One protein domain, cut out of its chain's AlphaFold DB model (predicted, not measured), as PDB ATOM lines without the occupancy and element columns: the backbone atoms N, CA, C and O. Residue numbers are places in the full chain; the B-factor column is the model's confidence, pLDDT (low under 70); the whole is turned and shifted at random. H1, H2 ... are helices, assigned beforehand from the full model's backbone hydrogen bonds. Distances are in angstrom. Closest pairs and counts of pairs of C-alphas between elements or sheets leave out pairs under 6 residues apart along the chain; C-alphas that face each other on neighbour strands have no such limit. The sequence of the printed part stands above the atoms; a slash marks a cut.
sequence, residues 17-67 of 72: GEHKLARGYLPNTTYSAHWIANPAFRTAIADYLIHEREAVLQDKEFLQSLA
ATOM      1  N   GLY A  17     -34.286 -35.043 -17.000       64.38
ATOM      2  CA  GLY A  17     -34.756 -33.856 -16.253       64.38
ATOM      3  C   GLY A  17     -34.284 -33.649 -14.796       64.38
ATOM      4  O   GLY A  17     -33.160 -33.973 -14.413       64.38
ATOM      5  N   GLU A  18     -35.167 -33.071 -13.977       64.50
ATOM      6  CA  GLU A  18     -34.911 -32.490 -12.640       64.50
ATOM      7  C   GLU A  18     -34.188 -33.414 -11.641       64.50
ATOM      8  O   GLU A  18     -33.455 -32.943 -10.772       64.50
ATOM      9  N   HIS A  19     -34.284 -34.737 -11.809       69.62
ATOM     10  CA  HIS A  19     -33.574 -35.734 -10.991       69.62
ATOM     11  C   HIS A  19     -32.039 -35.587 -10.990       69.62
ATOM     12  O   HIS A  19     -31.344 -36.189 -10.168       69.62
ATOM     13  N   LYS A  20     -31.475 -34.803 -11.911       73.50
ATOM     14  CA  LYS A  20     -30.049 -34.455 -11.944       73.50
ATOM     15  C   LYS A  20     -29.598 -33.570 -10.784       73.50
ATOM     16  O   LYS A  20     -28.465 -33.745 -10.330       73.50
ATOM     17  N   LEU A  21     -30.468 -32.698 -10.272       73.94
ATOM     18  CA  LEU A  21     -30.147 -31.823  -9.137       73.94
ATOM     19  C   LEU A  21     -29.813 -32.631  -7.888       73.94
ATOM     20  O   LEU A  21     -28.776 -32.403  -7.272       73.94
ATOM     21  N   ALA A  22     -30.619 -33.652  -7.584       74.94
ATOM     22  CA  ALA A  22     -30.377 -34.562  -6.464       74.94
ATOM     23  C   ALA A  22     -29.044 -35.329  -6.579       74.94
ATOM     24  O   ALA A  22     -28.489 -35.761  -5.575       74.94
ATOM     25  N   ARG A  23     -28.504 -35.476  -7.798       77.00
ATOM     26  CA  ARG A  23     -27.197 -36.104  -8.064       77.00
ATOM     27  C   ARG A  23     -26.036 -35.103  -8.117       77.00
ATOM     28  O   ARG A  23     -24.933 -35.484  -8.494       77.00
ATOM     29  N   GLY A  24     -26.274 -33.839  -7.760       79.06
ATOM     30  CA  GLY A  24     -25.248 -32.795  -7.702       79.06
ATOM     31  C   GLY A  24     -24.949 -32.104  -9.036       79.06
ATOM     32  O   GLY A  24     -24.008 -31.317  -9.108       79.06
ATOM     33  N   TYR A  25     -25.734 -32.352 -10.090       81.69
ATOM     34  CA  TYR A  25     -25.613 -31.599 -11.339       81.69
ATOM     35  C   TYR A  25     -26.395 -30.293 -11.232       81.69
ATOM     36  O   TYR A  25     -27.622 -30.295 -11.138       81.69
ATOM     37  N   LEU A  26     -25.674 -29.176 -11.266       83.56
ATOM     38  CA  LEU A  26     -26.266 -27.845 -11.221       83.56
ATOM     39  C   LEU A  26     -26.729 -27.395 -12.614       83.56
ATOM     40  O   LEU A  26     -26.077 -27.729 -13.609       83.56
ATOM     41  N   PRO A  27     -27.817 -26.608 -12.704       85.94
ATOM     42  CA  PRO A  27     -28.278 -26.071 -13.974       85.94
ATOM     43  C   PRO A  27     -27.239 -25.095 -14.534       85.94
ATOM     44  O   PRO A  27     -26.760 -24.183 -13.848       85.94
ATOM     45  N   ASN A  28     -26.904 -25.279 -15.808       87.31
ATOM     46  CA  ASN A  28     -26.015 -24.390 -16.536       87.31
ATOM     47  C   ASN A  28     -26.623 -24.030 -17.889       87.31
ATOM     48  O   ASN A  28     -27.210 -24.875 -18.564       87.31
ATOM     49  N   THR A  29     -26.461 -22.770 -18.287       89.81
ATOM     50  CA  THR A  29     -26.977 -22.288 -19.568       89.81
ATOM     51  C   THR A  29     -26.184 -22.938 -20.694       89.81
ATOM     52  O   THR A  29     -24.953 -22.905 -20.689       89.81
ATOM     53  N   THR A  30     -26.899 -23.531 -21.646       88.38
ATOM     54  CA  THR A  30     -26.326 -24.179 -22.827       88.38
ATOM     55  C   THR A  30     -26.869 -23.491 -24.068       88.38
ATOM     56  O   THR A  30     -28.027 -23.081 -24.092       88.38
ATOM     57  N   TYR A  31     -26.027 -23.351 -25.087       90.00
ATOM     58  CA  TYR A  31     -26.374 -22.679 -26.331       90.00
ATOM     59  C   TYR A  31     -26.320 -23.675 -27.480       90.00
ATOM     60  O   TYR A  31     -25.409 -24.501 -27.552       90.00
ATOM     61  N   SER A  32     -27.273 -23.565 -28.394       89.62
ATOM     62  CA  SER A  32     -27.303 -24.308 -29.646       89.62
ATOM     63  C   SER A  32     -27.385 -23.339 -30.823       89.62
ATOM     64  O   SER A  32     -27.820 -22.193 -30.693       89.62
ATOM     65  N   ALA A  33     -26.936 -23.801 -31.986       94.38
ATOM     66  CA  ALA A  33     -27.035 -23.060 -33.232       94.38
ATOM     67  C   ALA A  33     -27.897 -23.858 -34.208       94.38
ATOM     68  O   ALA A  33     -27.647 -25.040 -34.442       94.38
ATOM     69  N   HIS A  34     -28.903 -23.203 -34.785       94.38
ATOM     70  CA  HIS A  34     -29.836 -23.827 -35.717       94.38
ATOM     71  C   HIS A  34     -29.932 -22.992 -36.989       94.38
ATOM     72  O   HIS A  34     -30.155 -21.781 -36.943       94.38
ATOM     73  N   TRP A  35     -29.780 -23.646 -38.140       97.12
ATOM     74  CA  TRP A  35     -30.066 -23.016 -39.420       97.12
ATOM     75  C   TRP A  35     -31.550 -23.163 -39.745       97.12
ATOM     76  O   TRP A  35     -32.075 -24.270 -39.819       97.12
ATOM     77  N   ILE A  36     -32.218 -22.027 -39.947       97.50
ATOM     78  CA  ILE A  36     -33.630 -21.966 -40.321       97.50
ATOM     79  C   ILE A  36     -33.711 -21.299 -41.692       97.50
ATOM     80  O   ILE A  36     -33.381 -20.113 -41.825       97.50
ATOM     81  N   ALA A  37     -34.107 -22.080 -42.698       98.19
ATOM     82  CA  ALA A  37     -34.149 -21.650 -44.093       98.19
ATOM     83  C   ALA A  37     -35.326 -20.708 -44.391       98.19
ATOM     84  O   ALA A  37     -35.167 -19.748 -45.135       98.19
ATOM     85  N   ASN A  38     -36.499 -20.962 -43.800       98.31
ATOM     86  CA  ASN A  38     -37.692 -20.144 -44.012       98.31
ATOM     87  C   ASN A  38     -37.600 -18.830 -43.202       98.31
ATOM     88  O   ASN A  38     -37.559 -18.898 -41.969       98.31
ATOM     89  N   PRO A  39     -37.609 -17.644 -43.847       98.00
ATOM     90  CA  PRO A  39     -37.482 -16.365 -43.147       98.00
ATOM     91  C   PRO A  39     -38.631 -16.071 -42.178       98.00
ATOM     92  O   PRO A  39     -38.378 -15.631 -41.062       98.00
ATOM     93  N   ALA A  40     -39.876 -16.366 -42.561       98.31
ATOM     94  CA  ALA A  40     -41.041 -16.119 -41.709       98.31
ATOM     95  C   ALA A  40     -40.984 -16.983 -40.440       98.31
ATOM     96  O   ALA A  40     -41.243 -16.508 -39.336       98.31
ATOM     97  N   PHE A  41     -40.569 -18.244 -40.591       98.12
ATOM     98  CA  PHE A  41     -40.417 -19.142 -39.451       98.12
ATOM     99  C   PHE A  41     -39.251 -18.736 -38.544       98.12
ATOM    100  O   PHE A  41     -39.366 -18.801 -37.322       98.12
ATOM    101  N   ARG A  42     -38.147 -18.250 -39.124       98.19
ATOM    102  CA  ARG A  42     -37.029 -17.682 -38.360       98.19
ATOM    103  C   ARG A  42     -37.478 -16.501 -37.501       98.19
ATOM    104  O   ARG A  42     -37.070 -16.439 -36.346       98.19
ATOM    105  N   THR A  43     -38.293 -15.595 -38.041       98.12
ATOM    106  CA  THR A  43     -38.833 -14.457 -37.281       98.12
ATOM    107  C   THR A  43     -39.723 -14.928 -36.138       98.12
ATOM    108  O   THR A  43     -39.475 -14.553 -35.000       98.12
ATOM    109  N   ALA A  44     -40.668 -15.838 -36.402       98.19
ATOM    110  CA  ALA A  44     -41.545 -16.377 -35.358       98.19
ATOM    111  C   ALA A  44     -40.763 -17.039 -34.207       98.19
ATOM    112  O   ALA A  44     -41.083 -16.840 -33.036       98.19
ATOM    113  N   ILE A  45     -39.702 -17.791 -34.531       97.75
ATOM    114  CA  ILE A  45     -38.799 -18.364 -33.523       97.75
ATOM    115  C   ILE A  45     -38.061 -17.254 -32.767       97.75
ATOM    116  O   ILE A  45     -37.983 -17.308 -31.545       97.75
ATOM    117  N   ALA A  46     -37.521 -16.250 -33.462       96.88
ATOM    118  CA  ALA A  46     -36.789 -15.157 -32.826       96.88
ATOM    119  C   ALA A  46     -37.651 -14.384 -31.815       96.88
ATOM    120  O   ALA A  46     -37.160 -14.093 -30.723       96.88
ATOM    121  N   ASP A  47     -38.916 -14.126 -32.150       98.06
ATOM    122  CA  ASP A  47     -39.872 -13.445 -31.273       98.06
ATOM    123  C   ASP A  47     -40.194 -14.298 -30.037       98.06
ATOM    124  O   ASP A  47     -40.127 -13.815 -28.907       98.06
ATOM    125  N   TYR A  48     -40.449 -15.598 -30.222       97.69
ATOM    126  CA  TYR A  48     -40.671 -16.529 -29.109       97.69
ATOM    127  C   TYR A  48     -39.465 -16.612 -28.161       97.69
ATOM    128  O   TYR A  48     -39.621 -16.575 -26.937       97.69
ATOM    129  N   LEU A  49     -38.248 -16.653 -28.717       96.75
ATOM    130  CA  LEU A  49     -37.000 -16.734 -27.955       96.75
ATOM    131  C   LEU A  49     -36.749 -15.513 -27.052       96.75
ATOM    132  O   LEU A  49     -35.855 -15.566 -26.207       96.75
ATOM    133  N   ILE A  50     -37.465 -14.398 -27.218       96.81
ATOM    134  CA  ILE A  50     -37.387 -13.273 -26.272       96.81
ATOM    135  C   ILE A  50     -37.962 -13.705 -24.920       96.81
ATOM    136  O   ILE A  50     -37.291 -13.573 -23.899       96.81
ATOM    137  N   HIS A  51     -39.157 -14.294 -24.931       97.12
ATOM    138  CA  HIS A  51     -39.850 -14.740 -23.724       97.12
ATOM    139  C   HIS A  51     -39.267 -16.037 -23.163       97.12
ATOM    140  O   HIS A  51     -39.095 -16.162 -21.952       97.12
ATOM    141  N   GLU A  52     -38.908 -16.988 -24.031       96.62
ATOM    142  CA  GLU A  52     -38.331 -18.261 -23.585       96.62
ATOM    143  C   GLU A  52     -37.034 -18.042 -22.792       96.62
ATOM    144  O   GLU A  52     -36.825 -18.673 -21.760       96.62
ATOM    145  N   ARG A  53     -36.178 -17.101 -23.218       95.44
ATOM    146  CA  ARG A  53     -34.931 -16.794 -22.499       95.44
ATOM    147  C   ARG A  53     -35.181 -16.302 -21.079       95.44
ATOM    148  O   ARG A  53     -34.431 -16.681 -20.186       95.44
ATOM    149  N   GLU A  54     -36.196 -15.469 -20.874       96.06
ATOM    150  CA  GLU A  54     -36.556 -14.990 -19.541       96.06
ATOM    151  C   GLU A  54     -37.054 -16.141 -18.660       96.06
ATOM    152  O   GLU A  54     -36.542 -16.325 -17.556       96.06
ATOM    153  N   ALA A  55     -37.957 -16.976 -19.180       95.31
ATOM    154  CA  ALA A  55     -38.464 -18.144 -18.462       95.31
ATOM    155  C   ALA A  55     -37.338 -19.125 -18.087       95.31
ATOM    156  O   ALA A  55     -37.220 -19.530 -16.935       95.31
ATOM    157  N   VAL A  56     -36.431 -19.430 -19.022       93.44
ATOM    158  CA  VAL A  56     -35.278 -20.313 -18.771       93.44
ATOM    159  C   VAL A  56     -34.337 -19.744 -17.702       93.44
ATOM    160  O   VAL A  56     -33.744 -20.503 -16.932       93.44
ATOM    161  N   LEU A  57     -34.164 -18.419 -17.643       93.50
ATOM    162  CA  LEU A  57     -33.365 -17.782 -16.591       93.50
ATOM    163  C   LEU A  57     -34.044 -17.899 -15.223       93.50
ATOM    164  O   LEU A  57     -33.371 -18.268 -14.260       93.50
ATOM    165  N   GLN A  58     -35.355 -17.664 -15.150       94.06
ATOM    166  CA  GLN A  58     -36.136 -17.831 -13.920       94.06
ATOM    167  C   GLN A  58     -36.099 -19.284 -13.426       94.06
ATOM    168  O   GLN A  58     -35.810 -19.533 -12.254       94.06
ATOM    169  N   ASP A  59     -36.277 -20.251 -14.328       90.50
ATOM    170  CA  ASP A  59     -36.174 -21.678 -14.016       90.50
ATOM    171  C   ASP A  59     -34.778 -22.035 -13.504       90.50
ATOM    172  O   ASP A  59     -34.627 -22.758 -12.519       90.50
ATOM    173  N   LYS A  60     -33.727 -21.500 -14.132       89.94
ATOM    174  CA  LYS A  60     -32.350 -21.708 -13.673       89.94
ATOM    175  C   LYS A  60     -32.154 -21.186 -12.250       89.94
ATOM    176  O   LYS A  60     -31.557 -21.899 -11.446       89.94
ATOM    177  N   GLU A  61     -32.616 -19.979 -11.942       90.44
ATOM    178  CA  GLU A  61     -32.510 -19.392 -10.599       90.44
ATOM    179  C   GLU A  61     -33.295 -20.203  -9.565       90.44
ATOM    180  O   GLU A  61     -32.765 -20.533  -8.498       90.44
ATOM    181  N   PHE A  62     -34.515 -20.614  -9.910       89.62
ATOM    182  CA  PHE A  62     -35.335 -21.485  -9.075       89.62
ATOM    183  C   PHE A  62     -34.625 -22.814  -8.785       89.62
ATOM    184  O   PHE A  62     -34.425 -23.171  -7.624       89.62
ATOM    185  N   LEU A  63     -34.142 -23.510  -9.814       87.44
ATOM    186  CA  LEU A  63     -33.417 -24.774  -9.663       87.44
ATOM    187  C   LEU A  63     -32.098 -24.603  -8.889       87.44
ATOM    188  O   LEU A  63     -31.711 -25.492  -8.131       87.44
ATOM    189  N   GLN A  64     -31.410 -23.464  -9.030       85.75
ATOM    190  CA  GLN A  64     -30.236 -23.138  -8.211       85.75
ATOM    191  C   GLN A  64     -30.589 -22.952  -6.734       85.75
ATOM    192  O   GLN A  64     -29.804 -23.365  -5.880       85.75
ATOM    193  N   SER A  65     -31.757 -22.383  -6.419       84.56
ATOM    194  CA  SER A  65     -32.230 -22.258  -5.033       84.56
ATOM    195  C   SER A  65     -32.494 -23.620  -4.373       84.56
ATOM    196  O   SER A  65     -32.338 -23.759  -3.161       84.56
ATOM    197  N   LEU A  66     -32.813 -24.639  -5.179       84.69
ATOM    198  CA  LEU A  66     -33.028 -26.022  -4.748       84.69
ATOM    199  C   LEU A  66     -31.734 -26.852  -4.698       84.69
ATOM    200  O   LEU A  66     -31.789 -28.058  -4.438       84.69
ATOM    201  N   ALA A  67     -30.572 -26.252  -4.974       78.62
ATOM    202  CA  ALA A  67     -29.313 -26.981  -5.000       78.62
ATOM    203  C   ALA A  67     -29.037 -27.639  -3.630       78.62
ATOM    204  O   ALA A  67     -29.011 -26.948  -2.609       78.62
TER     205      ALA A  67
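This is residues 17 to 67 of the 72 residues of the protein "GNAT family N-acetyltransferase" of Sphingomonadales bacterium (UniProt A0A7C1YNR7). One long helix, H2, makes the longest axis, and a long link with no named element, residues 23 to 38, runs back along its length, joining the first residues of H2 to the short helix H1, which lies near H2's last turns. A gap lies between H2 and the chain beside it at residues 46 to 55, which stand free. The printed part has 51 residues with two named helices, H1 then H2, and no named strand; the class is all helix. It is only just loose, close to extended, with a radius of gyration of the C-alphas of 14.5 A, and a rod spanning 41 by 18 by 13 A.

H2, residues 39 to 65, runs 38.9 A from C-alpha 39 at (-37.482, -16.365, -43.147) to C-alpha 65 at (-32.230, -22.258, -5.033), with a kink of 36 degrees near residue 50. H1, residues 19 to 22, begins at C-alpha 19 at (-33.574, -35.734, -10.991).

H2 and H1 are close but not clearly touching; their closest C-alphas, those of Leu 63 and Leu 21, are 7.8 A apart. In H2, 20 of 23 O i to N i+4 pairs are within hydrogen-bond range; H1 is too short for such a pair, and its one O i to N i+3 pair is not within range.

The C-alphas farthest apart, those of Ala 22 and Pro 39, are 41.6 A apart. The link from H1 to H2, 16 residues, is long. The printed part has no cut. Mean pLDDT of the printed part is 89.6; residues 17 to 19 are under 70.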